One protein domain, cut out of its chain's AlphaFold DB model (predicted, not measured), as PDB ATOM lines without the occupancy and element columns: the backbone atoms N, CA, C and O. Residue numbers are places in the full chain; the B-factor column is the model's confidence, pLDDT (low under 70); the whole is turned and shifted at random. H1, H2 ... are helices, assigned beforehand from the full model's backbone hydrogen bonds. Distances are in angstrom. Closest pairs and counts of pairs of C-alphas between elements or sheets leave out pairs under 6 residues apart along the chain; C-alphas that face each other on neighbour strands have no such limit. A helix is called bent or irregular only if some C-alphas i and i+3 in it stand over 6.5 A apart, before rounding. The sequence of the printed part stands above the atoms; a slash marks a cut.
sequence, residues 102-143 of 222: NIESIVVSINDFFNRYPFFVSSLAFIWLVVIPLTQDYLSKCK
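This is residues 102 to 143 of the 222 residues of an uncharacterized protein of Vanilla planifolia (UniProt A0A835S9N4). Two helices meet end to end at a corner and make an open L, with H1 as the shorter arm and the long H2 as the other. H2 bends gently between its arms H2a and H2b, and residues 123 to 143, of which 123 to 141 belong to H2, stand free. The printed part has 42 residues with two named helices, H1 then H2, and no named strand; the class is all helix. It is extended, with a radius of gyration of the C-alphas of 15.5 A and spans of 46 by 22 by 9 A.

H1, residues 103 to 116, is joined by a tight link of one residue, Tyr 117, to H2, residues 118 to 141. By its hydrogen bonds H2 was assigned as one helix, but it is bent: C-alphas 129 and 132 are 6.6 A apart. Its arms H2a, residues 118 to 129, and H2b, residues 132 to 141, stand at a shallow tilt of 28 degrees. H1 and H2a are close but not clearly touching; their closest C-alphas, those of Phe 114 and Val 121, are 6.4 A apart. Their lines are about perpendicular, at 80 degrees. H1 and H2b are apart. Every O i to N i+4 pair is within hydrogen-bond range in H1 and H2a, and 5 of 6 are in H2b.

H1 begins at C-alpha 103 (203.678, 153.878, 282.001) and is 19.9 A long from first to last C-alpha. H2a measures 15.9 A and H2b 14.6 A, ending at C-alpha 141 (228.879, 178.711, 257.095).

The two C-alphas farthest apart, those of Asn 102 and Cys 142, are 46.5 A apart. The printed part has no cut and no long link; its mean pLDDT is 90.1, and no printed residue is under 70.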
ATOM      1  N   ASN A 102     203.019 149.316 281.332       85.50
ATOM      2  CA  ASN A 102     202.790 150.173 282.489       85.50
ATOM      3  C   ASN A 102     203.657 151.437 282.381       85.50
ATOM      4  O   ASN A 102     204.881 151.387 282.465       85.50
ATOM      5  N   ILE A 103     203.007 152.583 282.176       89.75
ATOM      6  CA  ILE A 103     203.678 153.878 282.001       89.75
ATOM      7  C   ILE A 103     204.357 154.319 283.310       89.75
ATOM      8  O   ILE A 103     205.420 154.935 283.270       89.75
ATOM      9  N   GLU A 104     203.791 153.964 284.466       85.56
ATOM     10  CA  GLU A 104     204.320 154.348 285.779       85.56
ATOM     11  C   GLU A 104     205.682 153.703 286.046       85.56
ATOM     12  O   GLU A 104     206.616 154.393 286.455       85.56
ATOM     13  N   SER A 105     205.843 152.407 285.745       86.81
ATOM     14  CA  SER A 105     207.131 151.726 285.931       86.81
ATOM     15  C   SER A 105     208.205 152.273 284.990       86.81
ATOM     16  O   SER A 105     209.331 152.485 285.427       86.81
ATOM     17  N   ILE A 106     207.855 152.596 283.739       89.00
ATOM     18  CA  ILE A 106     208.779 153.220 282.778       89.00
ATOM     19  C   ILE A 106     209.271 154.581 283.296       89.00
ATOM     20  O   ILE A 106     210.473 154.841 283.285       89.00
ATOM     21  N   VAL A 107     208.370 155.440 283.787       90.69
ATOM     22  CA  VAL A 107     208.738 156.763 284.326       90.69
ATOM     23  C   VAL A 107     209.606 156.635 285.585       90.69
ATOM     24  O   VAL A 107     210.606 157.343 285.708       90.69
ATOM     25  N   VAL A 108     209.287 155.699 286.486       90.19
ATOM     26  CA  VAL A 108     210.103 155.418 287.680       90.19
ATOM     27  C   VAL A 108     211.502 154.922 287.293       90.19
ATOM     28  O   VAL A 108     212.487 155.427 287.830       90.19
ATOM     29  N   SER A 109     211.621 154.009 286.322       88.88
ATOM     30  CA  SER A 109     212.918 153.525 285.828       88.88
ATOM     31  C   SER A 109     213.754 154.615 285.146       88.88
ATOM     32  O   SER A 109     214.972 154.628 285.311       88.88
ATOM     33  N   ILE A 110     213.136 155.555 284.419       89.56
ATOM     34  CA  ILE A 110     213.847 156.710 283.835       89.56
ATOM     35  C   ILE A 110     214.395 157.624 284.941       89.56
ATOM     36  O   ILE A 110     215.552 158.046 284.877       89.56
ATOM     37  N   ASN A 111     213.597 157.901 285.976       89.44
ATOM     38  CA  ASN A 111     214.021 158.725 287.108       89.44
ATOM     39  C   ASN A 111     215.156 158.065 287.916       89.44
ATOM     40  O   ASN A 111     216.125 158.737 288.277       89.44
ATOM     41  N   ASP A 112     215.082 156.755 288.169       92.56
ATOM     42  CA  ASP A 112     216.171 156.019 288.823       92.56
ATOM     43  C   ASP A 112     217.453 156.030 287.971       92.56
ATOM     44  O   ASP A 112     218.527 156.356 288.475       92.56
ATOM     45  N   PHE A 113     217.341 155.810 286.655       91.81
ATOM     46  CA  PHE A 113     218.474 155.889 285.729       91.81
ATOM     47  C   PHE A 113     219.172 157.262 285.760       91.81
ATOM     48  O   PHE A 113     220.405 157.321 285.775       91.81
ATOM     49  N   PHE A 114     218.415 158.364 285.824       90.31
ATOM     50  CA  PHE A 114     218.992 159.712 285.904       90.31
ATOM     51  C   PHE A 114     219.738 159.958 287.222       90.31
ATOM     52  O   PHE A 114     220.820 160.547 287.206       90.31
ATOM     53  N   ASN A 115     219.217 159.448 288.342       90.38
ATOM     54  CA  ASN A 115     219.892 159.514 289.641       90.38
ATOM     55  C   ASN A 115     221.115 158.583 289.720       90.38
ATOM     56  O   ASN A 115     222.106 158.908 290.372       90.38
ATOM     57  N   ARG A 116     221.073 157.434 289.034       92.69
ATOM     58  CA  ARG A 116     222.152 156.439 289.013       92.69
ATOM     59  C   ARG A 116     223.326 156.843 288.117       92.69
ATOM     60  O   ARG A 116     224.466 156.508 288.438       92.69
ATOM     61  N   TYR A 117     223.070 157.564 287.021       90.81
ATOM     62  CA  TYR A 117     224.077 157.946 286.020       90.81
ATOM     63  C   TYR A 117     224.054 159.452 285.666       90.81
ATOM     64  O   TYR A 117     223.948 159.810 284.486       90.81
ATOM     65  N   PRO A 118     224.231 160.365 286.645       90.56
ATOM     66  CA  PRO A 118     224.100 161.811 286.430       90.56
ATOM     67  C   PRO A 118     225.079 162.368 285.382       90.56
ATOM     68  O   PRO A 118     224.743 163.303 284.654       90.56
ATOM     69  N   PHE A 119     226.268 161.769 285.239       92.44
ATOM     70  CA  PHE A 119     227.263 162.167 284.235       92.44
ATOM     71  C   PHE A 119     226.865 161.797 282.801       92.44
ATOM     72  O   PHE A 119     227.186 162.543 281.878       92.44
ATOM     73  N   PHE A 120     226.143 160.691 282.597       93.38
ATOM     74  CA  PHE A 120     225.655 160.305 281.270       93.38
ATOM     75  C   PHE A 120     224.561 161.271 280.807       93.38
ATOM     76  O   PHE A 120     224.645 161.819 279.709       93.38
ATOM     77  N   VAL A 121     223.597 161.560 281.689       93.69
ATOM     78  CA  VAL A 121     222.529 162.539 281.433       93.69
ATOM     79  C   VAL A 121     223.110 163.929 281.190       93.69
ATOM     80  O   VAL A 121     222.770 164.560 280.194       93.69
ATOM     81  N   SER A 122     224.046 164.377 282.035       93.81
ATOM     82  CA  SER A 122     224.745 165.659 281.860       93.81
ATOM     83  C   SER A 122     225.496 165.738 280.527       93.81
ATOM     84  O   SER A 122     225.451 166.771 279.865       93.81
ATOM     85  N   SER A 123     226.145 164.652 280.097       94.81
ATOM     86  CA  SER A 123     226.860 164.601 278.814       94.81
ATOM     87  C   SER A 123     225.904 164.653 277.620       94.81
ATOM     88  O   SER A 123     226.147 165.398 276.674       94.81
ATOM     89  N   LEU A 124     224.791 163.914 277.666       94.31
ATOM     90  CA  LEU A 124     223.776 163.933 276.610       94.31
ATOM     91  C   LEU A 124     223.080 165.302 276.526       94.31
ATOM     92  O   LEU A 124     222.894 165.835 275.433       94.31
ATOM     93  N   ALA A 125     222.768 165.905 277.676       94.38
ATOM     94  CA  ALA A 125     222.229 167.259 277.766       94.38
ATOM     95  C   ALA A 125     223.223 168.304 277.231       94.38
ATOM     96  O   ALA A 125     222.822 169.184 276.476       94.38
ATOM     97  N   PHE A 126     224.518 168.185 277.543       96.62
ATOM     98  CA  PHE A 126     225.564 169.051 276.990       96.62
ATOM     99  C   PHE A 126     225.689 168.906 275.467       96.62
ATOM    100  O   PHE A 126     225.780 169.907 274.756       96.62
ATOM    101  N   ILE A 127     225.633 167.681 274.935       95.94
ATOM    102  CA  ILE A 127     225.634 167.457 273.484       95.94
ATOM    103  C   ILE A 127     224.430 168.154 272.839       95.94
ATOM    104  O   ILE A 127     224.599 168.863 271.849       95.94
ATOM    105  N   TRP A 128     223.236 168.013 273.418       95.94
ATOM    106  CA  TRP A 128     222.021 168.618 272.872       95.94
ATOM    107  C   TRP A 128     221.997 170.151 272.978       95.94
ATOM    108  O   TRP A 128     221.645 170.819 272.008       95.94
ATOM    109  N   LEU A 129     222.401 170.708 274.123       96.31
ATOM    110  CA  LEU A 129     222.315 172.143 274.415       96.31
ATOM    111  C   LEU A 129     223.503 172.957 273.876       96.31
ATOM    112  O   LEU A 129     223.373 174.163 273.687       96.31
ATOM    113  N   VAL A 130     224.664 172.328 273.661       95.44
ATOM    114  CA  VAL A 130     225.915 173.016 273.296       95.44
ATOM    115  C   VAL A 130     226.490 172.479 271.990       95.44
ATOM    116  O   VAL A 130     226.682 173.247 271.050       95.44
ATOM    117  N   VAL A 131     226.746 171.172 271.880       93.38
ATOM    118  CA  VAL A 131     227.446 170.624 270.701       93.38
ATOM    119  C   VAL A 131     226.594 170.728 269.433       93.38
ATOM    120  O   VAL A 131     227.101 171.158 268.400       93.38
ATOM    121  N   ILE A 132     225.305 170.387 269.494       92.56
ATOM    122  CA  ILE A 132     224.392 170.480 268.341       92.56
ATOM    123  C   ILE A 132     224.248 171.926 267.824       92.56
ATOM    124  O   ILE A 132     224.523 172.129 266.641       92.56
ATOM    125  N   PRO A 133     223.898 172.950 268.632       91.19
ATOM    126  CA  PRO A 133     223.811 174.320 268.120       91.19
ATOM    127  C   PRO A 133     225.163 174.869 267.638       91.19
ATOM    128  O   PRO A 133     225.214 175.451 266.558       91.19
ATOM    129  N   LEU A 134     226.276 174.617 268.344       89.94
ATOM    130  CA  LEU A 134     227.603 175.066 267.888       89.94
ATOM    131  C   LEU A 134     228.006 174.438 266.547       89.94
ATOM    132  O   LEU A 134     228.532 175.125 265.672       89.94
ATOM    133  N   THR A 135     227.758 173.137 266.368       88.81
ATOM    134  CA  THR A 135     228.050 172.456 265.097       88.81
ATOM    135  C   THR A 135     227.110 172.903 263.983       88.81
ATOM    136  O   THR A 135     227.575 173.085 262.862       88.81
ATOM    137  N   GLN A 136     225.833 173.161 264.271       87.31
ATOM    138  CA  GLN A 136     224.898 173.731 263.302       87.31
ATOM    139  C   GLN A 136     225.351 175.125 262.840       87.31
ATOM    140  O   GLN A 136     225.448 175.357 261.636       87.31
ATOM    141  N   ASP A 137     225.703 176.025 263.760       86.25
ATOM    142  CA  ASP A 137     226.158 177.378 263.426       86.25
ATOM    143  C   ASP A 137     227.489 177.369 262.662       86.25
ATOM    144  O   ASP A 137     227.644 178.099 261.678       86.25
ATOM    145  N   TYR A 138     228.439 176.514 263.052       82.19
ATOM    146  CA  TYR A 138     229.723 176.382 262.363       82.19
ATOM    147  C   TYR A 138     229.567 175.785 260.954       82.19
ATOM    148  O   TYR A 138     230.060 176.348 259.975       82.19
ATOM    149  N   LEU A 139     228.820 174.683 260.817       82.50
ATOM    150  CA  LEU A 139     228.603 174.011 259.531       82.50
ATOM    151  C   LEU A 139     227.653 174.788 258.606       82.50
ATOM    152  O   LEU A 139     227.757 174.641 257.390       82.50
ATOM    153  N   SER A 140     226.782 175.658 259.131       80.06
ATOM    154  CA  SER A 140     225.927 176.527 258.303       80.06
ATOM    155  C   SER A 140     226.733 177.473 257.401       80.06
ATOM    156  O   SER A 140     226.303 177.779 256.287       80.06
ATOM    157  N   LYS A 141     227.927 177.884 257.853       81.44
ATOM    158  CA  LYS A 141     228.879 178.711 257.095       81.44
ATOM    159  C   LYS A 141     229.644 177.878 256.062       81.44
ATOM    160  O   LYS A 141     229.882 178.334 254.945       81.44
ATOM    161  N   CYS A 142     229.986 176.640 256.413       80.62
ATOM    162  CA  CYS A 142     230.768 175.717 255.591       80.62
ATOM    163  C   CYS A 142     229.868 174.789 254.760       80.62
ATOM    164  O   CYS A 142     229.723 173.598 255.043       80.62
ATOM    165  N   LYS A 143     229.270 175.326 253.692       84.88
ATOM    166  CA  LYS A 143     228.423 174.531 252.794       84.88
ATOM    167  C   LYS A 143     229.259 173.600 251.910       84.88
ATOM    168  O   LYS A 143     229.864 174.039 250.935       84.88
TER     169      LYS A 143